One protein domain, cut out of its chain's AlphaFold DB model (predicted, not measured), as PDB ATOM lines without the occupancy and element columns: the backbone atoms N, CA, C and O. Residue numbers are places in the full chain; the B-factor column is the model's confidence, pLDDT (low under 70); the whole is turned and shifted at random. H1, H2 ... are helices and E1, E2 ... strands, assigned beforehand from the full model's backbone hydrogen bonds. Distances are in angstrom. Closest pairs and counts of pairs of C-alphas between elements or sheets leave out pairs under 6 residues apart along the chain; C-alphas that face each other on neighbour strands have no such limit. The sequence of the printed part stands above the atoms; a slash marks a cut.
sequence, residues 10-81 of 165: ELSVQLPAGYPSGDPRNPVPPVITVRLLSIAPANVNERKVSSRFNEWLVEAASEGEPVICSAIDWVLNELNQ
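AT A GLANCE: This is residues 10 to 81 of the 165 residues of the protein "RWD domain-containing protein" of Fasciola hepatica (UniProt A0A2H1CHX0). Two hairpins are laid along each other in a narrow rod: a two-stranded antiparallel ribbon, E1 and E2, and a helical hairpin, H1 and H2, with H1 packed on E2 and H2 near both strands. The long link of residues 15 to 30 makes a wide loop at one end of the rod, and the loop from E2 to H1, with Ala 40, reaches the other end. The printed part has 72 residues with two named strands and two named helices, in the order E1, E2, H1, H2 along the chain; the sheet's order is E1 - E2, and the class is mixed, helices and strands. It is only just compact, close to loose, with a radius of gyration of the C-alphas of 13.1 A, and the C-alphas span 43 by 19 by 18 A.

HOW THE PARTS SIT: The sheet pairs E1, residues 10 to 14, with E2, residues 31 to 36, as antiparallel neighbours with 169 degrees between their N-to-C directions. They form a hairpin, and C-alphas 13 and 32, which face each other, are 4.6 A apart. Across the pair, N 10 and O 35 at 2.8 A and N 33 and O 12 at 2.9 A are within hydrogen-bond range. H1, residues 46 to 61, comes closest to E2 at the C-alphas of Val 34 and Ser 50, 6.4 A apart, with 9.5 A from centre to centre. H1 and E1 are apart. H2, residues 68 to 80, touches H1, the closest C-alphas being those of Val 49 and Glu 78, 7.4 A apart. H1 and H2 form a helical hairpin and run opposite ways at a shallow tilt of 32 degrees, only just short of steep. H2 and E2 are near each other, with 6 pairs of C-alphas within 10 A, and H2 and E1 are near each other, with 5. In H1 and H2 every O i to N i+4 pair is within hydrogen-bond range.

IN THESE COORDINATES: E2, Val 31 to Leu 36, measures 16.7 A from first to last C-alpha, and E1, Glu 10 to Gln 14, measures 13.2 A. E1 begins at C-alpha 10 (114.467, 114.057, 171.086). H1, Glu 46 to Ala 61, is 21.5 A long and begins at C-alpha 46 (105.012, 119.991, 174.890). H2, Ile 68 to Asn 80, is 18.4 A long and ends at C-alpha 80 (110.281, 112.525, 185.585).

THE WHOLE: The two C-alphas farthest apart are those of Arg 25 and Ala 40, 43.6 A. The printed part has no cut. The link from E1 to E2 is long, with 16 residues; those from E2 to H1 and from H1 to H2 are short, with 9 and 6. The mean pLDDT of the printed part is 81.3; residue 22, residues 38 to 45 and residue 81 are under 70.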
ATOM      1  N   GLU A  10     113.391 113.762 172.021       84.06
ATOM      2  CA  GLU A  10     114.467 114.057 171.086       84.06
ATOM      3  C   GLU A  10     114.967 115.478 171.358       84.06
ATOM      4  O   GLU A  10     114.178 116.424 171.368       84.06
ATOM      5  N   LEU A  11     116.275 115.625 171.585       86.50
ATOM      6  CA  LEU A  11     116.940 116.925 171.663       86.50
ATOM      7  C   LEU A  11     117.738 117.152 170.381       86.50
ATOM      8  O   LEU A  11     118.664 116.396 170.087       86.50
ATOM      9  N   SER A  12     117.411 118.213 169.644       87.88
ATOM     10  CA  SER A  12     118.246 118.693 168.542       87.88
ATOM     11  C   SER A  12     119.114 119.835 169.044       87.88
ATOM     12  O   SER A  12     118.594 120.819 169.564       87.88
ATOM     13  N   VAL A  13     120.432 119.701 168.907       90.31
ATOM     14  CA  VAL A  13     121.408 120.681 169.395       90.31
ATOM     15  C   VAL A  13     122.178 121.251 168.212       90.31
ATOM     16  O   VAL A  13     122.792 120.510 167.445       90.31
ATOM     17  N   GLN A  14     122.180 122.575 168.086       89.88
ATOM     18  CA  GLN A  14     123.027 123.306 167.151       89.88
ATOM     19  C   GLN A  14     123.913 124.272 167.934       89.88
ATOM     20  O   GLN A  14     123.429 125.036 168.769       89.88
ATOM     21  N   LEU A  15     125.216 124.232 167.656       90.62
ATOM     22  CA  LEU A  15     126.219 125.063 168.316       90.62
ATOM     23  C   LEU A  15     126.701 126.134 167.328       90.62
ATOM     24  O   LEU A  15     127.404 125.797 166.370       90.62
ATOM     25  N   PRO A  16     126.310 127.408 167.506       88.38
ATOM     26  CA  PRO A  16     126.813 128.499 166.682       88.38
ATOM     27  C   PRO A  16     128.317 128.722 166.886       88.38
ATOM     28  O   PRO A  16     128.889 128.371 167.921       88.38
ATOM     29  N   ALA A  17     128.965 129.360 165.909       86.56
ATOM     30  CA  ALA A  17     130.355 129.779 166.054       86.56
ATOM     31  C   ALA A  17     130.490 130.762 167.231       86.56
ATOM     32  O   ALA A  17     129.793 131.774 167.273       86.56
ATOM     33  N   GLY A  18     131.388 130.459 168.172       83.19
ATOM     34  CA  GLY A  18     131.583 131.253 169.390       83.19
ATOM     35  C   GLY A  18     130.851 130.729 170.628       83.19
ATOM     36  O   GLY A  18     130.948 131.364 171.670       83.19
ATOM     37  N   TYR A  19     130.157 129.587 170.543       86.31
ATOM     38  CA  TYR A  19     129.663 128.876 171.724       86.31
ATOM     39  C   TYR A  19     130.760 127.990 172.363       86.31
ATOM     40  O   TYR A  19     131.458 127.280 171.630       86.31
ATOM     41  N   PRO A  20     130.858 127.936 173.706       85.25
ATOM     42  CA  PRO A  20     130.219 128.853 174.648       85.25
ATOM     43  C   PRO A  20     130.925 130.215 174.618       85.25
ATOM     44  O   PRO A  20     132.149 130.289 174.495       85.25
ATOM     45  N   SER A  21     130.157 131.301 174.702       77.62
ATOM     46  CA  SER A  21     130.756 132.634 174.762       77.62
ATOM     47  C   SER A  21     131.227 132.893 176.184       77.62
ATOM     48  O   SER A  21     130.409 133.035 177.084       77.62
ATOM     49  N   GLY A  22     132.540 132.996 176.383       69.81
ATOM     50  CA  GLY A  22     133.112 133.447 177.653       69.81
ATOM     51  C   GLY A  22     132.935 134.951 177.911       69.81
ATOM     52  O   GLY A  22     133.485 135.457 178.886       69.81
ATOM     53  N   ASP A  23     132.231 135.681 177.032       79.38
ATOM     54  CA  ASP A  23     131.917 137.103 177.198       79.38
ATOM     55  C   ASP A  23     130.452 137.292 177.646       79.38
ATOM     56  O   ASP A  23     129.537 137.181 176.820       79.38
ATOM     57  N   PRO A  24     130.209 137.670 178.918       73.75
ATOM     58  CA  PRO A  24     128.865 137.930 179.436       73.75
ATOM     59  C   PRO A  24     128.139 139.090 178.738       73.75
ATOM     60  O   PRO A  24     126.925 139.227 178.868       73.75
ATOM     61  N   ARG A  25     128.856 139.967 178.018       79.19
ATOM     62  CA  ARG A  25     128.262 141.109 177.294       79.19
ATOM     63  C   ARG A  25     127.703 140.713 175.933       79.19
ATOM     64  O   ARG A  25     126.897 141.457 175.377       79.19
ATOM     65  N   ASN A  26     128.140 139.576 175.400       81.81
ATOM     66  CA  ASN A  26     127.676 139.034 174.132       81.81
ATOM     67  C   ASN A  26     127.591 137.499 174.223       81.81
ATOM     68  O   ASN A  26     128.410 136.793 173.618       81.81
ATOM     69  N   PRO A  27     126.635 136.966 175.007       81.75
ATOM     70  CA  PRO A  27     126.448 135.531 175.120       81.75
ATOM     71  C   PRO A  27     126.016 134.962 173.765       81.75
ATOM     72  O   PRO A  27     125.143 135.505 173.087       81.75
ATOM     73  N   VAL A  28     126.635 133.853 173.368       85.81
ATOM     74  CA  VAL A  28     126.271 133.096 172.167       85.81
ATOM     75  C   VAL A  28     125.612 131.813 172.656       85.81
ATOM     76  O   VAL A  28     126.339 130.870 172.949       85.81
ATOM     77  N   PRO A  29     124.277 131.767 172.827       85.62
ATOM     78  CA  PRO A  29     123.599 130.581 173.333       85.62
ATOM     79  C   PRO A  29     123.559 129.465 172.277       85.62
ATOM     80  O   PRO A  29     123.559 129.743 171.072       85.62
ATOM     81  N   PRO A  30     123.486 128.191 172.698       88.56
ATOM     82  CA  PRO A  30     123.225 127.097 171.782       88.56
ATOM     83  C   PRO A  30     121.745 127.121 171.379       88.56
ATOM     84  O   PRO A  30     120.882 127.560 172.139       88.56
ATOM     85  N   VAL A  31     121.430 126.612 170.191       89.19
ATOM     86  CA  VAL A  31     120.039 126.415 169.772       89.19
ATOM     87  C   VAL A  31     119.674 124.975 170.094       89.19
ATOM     88  O   VAL A  31     120.158 124.051 169.439       89.19
ATOM     89  N   ILE A  32     118.855 124.787 171.129       89.81
ATOM     90  CA  ILE A  32     118.386 123.466 171.550       89.81
ATOM     91  C   ILE A  32     116.872 123.408 171.386       89.81
ATOM     92  O   ILE A  32     116.154 124.240 171.935       89.81
ATOM     93  N   THR A  33     116.380 122.423 170.641       86.38
ATOM     94  CA  THR A  33     114.945 122.146 170.534       86.38
ATOM     95  C   THR A  33     114.622 120.812 171.185       86.38
ATOM     96  O   THR A  33     115.316 119.816 170.974       86.38
ATOM     97  N   VAL A  34     113.565 120.804 171.997       84.62
ATOM     98  CA  VAL A  34     113.049 119.612 172.672       84.62
ATOM     99  C   VAL A  34     111.789 119.177 171.950       84.62
ATOM    100  O   VAL A  34     110.870 119.974 171.772       84.62
ATOM    101  N   ARG A  35     111.744 117.912 171.541       81.38
ATOM    102  CA  ARG A  35     110.573 117.299 170.927       81.38
ATOM    103  C   ARG A  35     110.160 116.076 171.721       81.38
ATOM    104  O   ARG A  35     110.962 115.162 171.915       81.38
ATOM    105  N   LEU A  36     108.906 116.029 172.154       78.88
ATOM    106  CA  LEU A  36     108.379 114.852 172.840       78.88
ATOM    107  C   LEU A  36     107.948 113.814 171.797       78.88
ATOM    108  O   LEU A  36     107.204 114.111 170.867       78.88
ATOM    109  N   LEU A  37     108.438 112.583 171.933       72.50
ATOM    110  CA  LEU A  37     108.154 111.466 171.024       72.50
ATOM    111  C   LEU A  37     107.019 110.563 171.537       72.50
ATOM    112  O   LEU A  37     106.816 109.471 171.000       72.50
ATOM    113  N   SER A  38     106.306 110.972 172.593       63.62
ATOM    114  CA  SER A  38     105.248 110.161 173.201       63.62
ATOM    115  C   SER A  38     104.042 110.009 172.262       63.62
ATOM    116  O   SER A  38     103.582 110.972 171.652       63.62
ATOM    117  N   ILE A  39     103.553 108.771 172.125       52.28
ATOM    118  CA  ILE A  39     102.497 108.346 171.182       52.28
ATOM    119  C   ILE A  39     101.118 108.169 171.870       52.28
ATOM    120  O   ILE A  39     100.122 107.914 171.197       52.28
ATOM    121  N   ALA A  40     101.005 108.336 173.191       45.03
ATOM    122  CA  ALA A  40      99.743 108.240 173.949       45.03
ATOM    123  C   ALA A  40      99.840 109.099 175.232       45.03
ATOM    124  O   ALA A  40     100.946 109.523 175.548       45.03
ATOM    125  N   PRO A  41      98.736 109.443 175.934       49.59
ATOM    126  CA  PRO A  41      98.551 110.760 176.538       49.59
ATOM    127  C   PRO A  41      99.452 110.973 177.756       49.59
ATOM    128  O   PRO A  41      99.044 110.778 178.901       49.59
ATOM    129  N   ALA A  42     100.678 111.423 177.518       55.41
ATOM    130  CA  ALA A  42     101.435 112.106 178.538       55.41
ATOM    131  C   ALA A  42     100.691 113.416 178.805       55.41
ATOM    132  O   ALA A  42     100.529 114.248 177.914       55.41
ATOM    133  N   ASN A  43     100.257 113.628 180.045       57.97
ATOM    134  CA  ASN A  43      99.681 114.889 180.534       57.97
ATOM    135  C   ASN A  43     100.685 116.071 180.477       57.97
ATOM    136  O   ASN A  43     100.498 117.108 181.115       57.97
ATOM    137  N   VAL A  44     101.779 115.897 179.736       62.22
ATOM    138  CA  VAL A  44     102.895 116.803 179.552       62.22
ATOM    139  C   VAL A  44     102.628 117.604 178.287       62.22
ATOM    140  O   VAL A  44     102.724 117.123 177.161       62.22
ATOM    141  N   ASN A  45     102.260 118.864 178.481       69.75
ATOM    142  CA  ASN A  45     102.063 119.793 177.381       69.75
ATOM    143  C   ASN A  45     103.433 120.195 176.807       69.75
ATOM    144  O   ASN A  45     104.177 120.937 177.452       69.75
ATOM    145  N   GLU A  46     103.744 119.732 175.591       74.62
ATOM    146  CA  GLU A  46     105.012 119.991 174.890       74.62
ATOM    147  C   GLU A  46     105.353 121.486 174.818       74.62
ATOM    148  O   GLU A  46     106.515 121.856 174.965       74.62
ATOM    149  N   ARG A  47     104.356 122.373 174.683       71.62
ATOM    150  CA  ARG A  47     104.595 123.825 174.679       71.62
ATOM    151  C   ARG A  47     104.981 124.358 176.045       71.62
ATOM    152  O   ARG A  47     105.845 125.222 176.116       71.62
ATOM    153  N   LYS A  48     104.370 123.857 177.125       79.12
ATOM    154  CA  LYS A  48     104.750 124.262 178.489       79.12
ATOM    155  C   LYS A  48     106.187 123.844 178.789       79.12
ATOM    156  O   LYS A  48     106.945 124.659 179.305       79.12
ATOM    157  N   VAL A  49     106.560 122.621 178.411       82.69
ATOM    158  CA  VAL A  49     107.940 122.130 178.542       82.69
ATOM    159  C   VAL A  49     108.885 122.961 177.680       82.69
ATOM    160  O   VAL A  49     109.870 123.474 178.191       82.69
ATOM    161  N   SER A  50     108.554 123.184 176.406       83.12
ATOM    162  CA  SER A  50     109.388 123.971 175.487       83.12
ATOM    163  C   SER A  50     109.557 125.426 175.938       83.12
ATOM    164  O   SER A  50     110.651 125.968 175.838       83.12
ATOM    165  N   SER A  51     108.503 126.067 176.456       83.50
ATOM    166  CA  SER A  51     108.567 127.445 176.972       83.50
ATOM    167  C   SER A  51     109.507 127.537 178.165       83.50
ATOM    168  O   SER A  51     110.452 128.318 178.137       83.50
ATOM    169  N   ARG A  52     109.304 126.683 179.176       87.06
ATOM    170  CA  ARG A  52     110.152 126.659 180.374       87.06
ATOM    171  C   ARG A  52     111.592 126.284 180.052       87.06
ATOM    172  O   ARG A  52     112.505 126.847 180.639       87.06
ATOM    173  N   PHE A  53     111.786 125.362 179.111       90.12
ATOM    174  CA  PHE A  53     113.113 124.979 178.649       90.12
ATOM    175  C   PHE A  53     113.829 126.156 177.995       90.12
ATOM    176  O   PHE A  53     114.986 126.403 178.304       90.12
ATOM    177  N   ASN A  54     113.148 126.910 177.127       89.38
ATOM    178  CA  ASN A  54     113.730 128.088 176.486       89.38
ATOM    179  C   ASN A  54     114.051 129.195 177.498       89.38
ATOM    180  O   ASN A  54     115.107 129.812 177.398       89.38
ATOM    181  N   GLU A  55     113.172 129.431 178.475       90.12
ATOM    182  CA  GLU A  55     113.420 130.380 179.571       90.12
ATOM    183  C   GLU A  55     114.666 129.978 180.372       90.12
ATOM    184  O   GLU A  55     115.586 130.781 180.528       90.12
ATOM    185  N   TRP A  56     114.740 128.711 180.789       92.81
ATOM    186  CA  TRP A  56     115.897 128.152 181.485       92.81
ATOM    187  C   TRP A  56     117.178 128.212 180.637       92.81
ATOM    188  O   TRP A  56     118.239 128.561 181.146       92.81
ATOM    189  N   LEU A  57     117.096 127.908 179.338       90.25
ATOM    190  CA  LEU A  57     118.251 127.871 178.440       90.25
ATOM    191  C   LEU A  57     118.886 129.254 178.272       90.25
ATOM    192  O   LEU A  57     120.110 129.356 178.206       90.25
ATOM    193  N   VAL A  58     118.071 130.311 178.207       86.69
ATOM    194  CA  VAL A  58     118.555 131.699 178.128       86.69
ATOM    195  C   VAL A  58     119.320 132.081 179.393       86.69
ATOM    196  O   VAL A  58     120.382 132.694 179.296       86.69
ATOM    197  N   GLU A  59     118.806 131.699 180.563       88.00
ATOM    198  CA  GLU A  59     119.464 131.952 181.846       88.00
ATOM    199  C   GLU A  59     120.774 131.162 181.958       88.00
ATOM    200  O   GLU A  59     121.835 131.755 182.143       88.00
ATOM    201  N   ALA A  60     120.734 129.850 181.723       87.19
ATOM    202  CA  ALA A  60     121.904 128.982 181.824       87.19
ATOM    203  C   ALA A  60     123.018 129.380 180.837       87.19
ATOM    204  O   ALA A  60     124.197 129.369 181.179       87.19
ATOM    205  N   ALA A  61     122.666 129.762 179.604       85.88
ATOM    206  CA  ALA A  61     123.652 130.151 178.595       85.88
ATOM    207  C   ALA A  61     124.286 131.531 178.857       85.88
ATOM    208  O   ALA A  61     125.290 131.867 178.224       85.88
ATOM    209  N   SER A  62     123.721 132.335 179.765       83.19
ATOM    210  CA  SER A  62     124.263 133.652 180.122       83.19
ATOM    211  C   SER A  62     125.512 133.578 181.008       83.19
ATOM    212  O   SER A  62     126.283 134.534 181.058       83.19
ATOM    213  N   GLU A  63     125.752 132.429 181.647       80.31
ATOM    214  CA  GLU A  63     126.899 132.197 182.535       80.31
ATOM    215  C   GLU A  63     128.213 131.957 181.773       80.31
ATOM    216  O   GLU A  63     129.288 131.978 182.367       80.31
ATOM    217  N   GLY A  64     128.145 131.759 180.451       79.31
ATOM    218  CA  GLY A  64     129.312 131.513 179.596       79.31
ATOM    219  C   GLY A  64     129.895 130.099 179.699       79.31
ATOM    220  O   GLY A  64     130.922 129.811 179.086       79.31
ATOM    221  N   GLU A  65     129.221 129.207 180.423       84.44
ATOM    222  CA  GLU A  65     129.575 127.796 180.566       84.44
ATOM    223  C   GLU A  65     128.787 126.912 179.578       84.44
ATOM    224  O   GLU A  65     127.704 127.282 179.110       84.44
ATOM    225  N   PRO A  66     129.301 125.724 179.209       86.31
ATOM    226  CA  PRO A  66     128.582 124.808 178.337       86.31
ATOM    227  C   PRO A  66     127.379 124.171 179.054       86.31
ATOM    228  O   PRO A  66     127.527 123.412 180.006       86.31
ATOM    229  N   VAL A  67     126.176 124.384 178.521       90.25
ATOM    230  CA  VAL A  67     124.895 123.997 179.149       90.25
ATOM    231  C   VAL A  67     124.305 122.671 178.658       90.25
ATOM    232  O   VAL A  67     123.193 122.311 179.027       90.25
ATOM    233  N   ILE A  68     125.011 121.924 177.802       89.38
ATOM    234  CA  ILE A  68     124.446 120.752 177.098       89.38
ATOM    235  C   ILE A  68     124.075 119.628 178.076       89.38
ATOM    236  O   ILE A  68     122.987 119.066 177.978       89.38
ATOM    237  N   CYS A  69     124.958 119.301 179.024       88.06
ATOM    238  CA  CYS A  69     124.675 118.281 180.037       88.06
ATOM    239  C   CYS A  69     123.522 118.721 180.946       88.06
ATOM    240  O   CYS A  69     122.568 117.971 181.128       88.06
ATOM    241  N   SER A  70     123.553 119.974 181.400       90.12
ATOM    242  CA  SER A  70     122.489 120.568 182.208       90.12
ATOM    243  C   SER A  70     121.145 120.592 181.476       90.12
ATOM    244  O   SER A  70     120.109 120.417 182.105       90.12
ATOM    245  N   ALA A  71     121.146 120.744 180.147       89.94
ATOM    246  CA  ALA A  71     119.937 120.701 179.326       89.94
ATOM    247  C   ALA A  71     119.320 119.302 179.295       89.94
ATOM    248  O   ALA A  71     118.101 119.161 179.363       89.94
ATOM    249  N   ILE A  72     120.155 118.262 179.228       88.38
ATOM    250  CA  ILE A  72     119.701 116.872 179.319       88.38
ATOM    251  C   ILE A  72     119.120 116.607 180.711       88.38
ATOM    252  O   ILE A  72     118.016 116.073 180.811       88.38
ATOM    253  N   ASP A  73     119.821 117.020 181.769       88.88
ATOM    254  CA  ASP A  73     119.367 116.843 183.153       88.88
ATOM    255  C   ASP A  73     118.050 117.576 183.417       88.88
ATOM    256  O   ASP A  73     117.139 117.020 184.032       88.88
ATOM    257  N   TRP A  74     117.910 118.796 182.892       90.88
ATOM    258  CA  TRP A  74     116.680 119.573 182.978       90.88
ATOM    259  C   TRP A  74     115.507 118.831 182.333       90.88
ATOM    260  O   TRP A  74     114.462 118.668 182.961       90.88
ATOM    261  N   VAL A  75     115.685 118.324 181.107       86.50
ATOM    262  CA  VAL A  75     114.620 117.612 180.380       86.50
ATOM    263  C   VAL A  75     114.276 116.300 181.074       86.50
ATOM    264  O   VAL A  75     113.100 115.983 181.233       86.50
ATOM    265  N   LEU A  76     115.275 115.554 181.547       83.88
ATOM    266  CA  LEU A  76     115.042 114.342 182.326       83.88
ATOM    267  C   LEU A  76     114.271 114.639 183.613       83.88
ATOM    268  O   LEU A  76     113.370 113.879 183.957       83.88
ATOM    269  N   ASN A  77     114.590 115.721 184.322       85.62
ATOM    270  CA  ASN A  77     113.864 116.097 185.530       85.62
ATOM    271  C   ASN A  77     112.419 116.503 185.214       85.62
ATOM    272  O   ASN A  77     111.503 116.038 185.887       85.62
ATOM    273  N   GLU A  78     112.202 117.298 184.162       83.44
ATOM    274  CA  GLU A  78     110.863 117.748 183.760       83.44
ATOM    275  C   GLU A  78     109.967 116.577 183.328       83.44
ATOM    276  O   GLU A  78     108.788 116.540 183.672       83.44
ATOM    277  N   LEU A  79     110.530 115.576 182.642       77.75
ATOM    278  CA  LEU A  79     109.808 114.361 182.239       77.75
ATOM    279  C   LEU A  79     109.570 113.377 183.388       77.75
ATOM    280  O   LEU A  79     108.624 112.595 183.338       77.75
ATOM    281  N   ASN A  80     110.418 113.395 184.417       74.50
ATOM    282  CA  ASN A  80     110.281 112.525 185.585       74.50
ATOM    283  C   ASN A  80     109.509 113.183 186.739       74.50
ATOM    284  O   ASN A  80     109.348 112.543 187.783       74.50
ATOM    285  N   GLN A  81     109.028 114.426 186.592       67.62
ATOM    286  CA  GLN A  81     108.217 115.049 187.634       67.62
ATOM    287  C   GLN A  81     106.941 114.221 187.854       67.62
ATOM    288  O   GLN A  81     106.169 114.017 186.912       67.62
TER     289      GLN A  81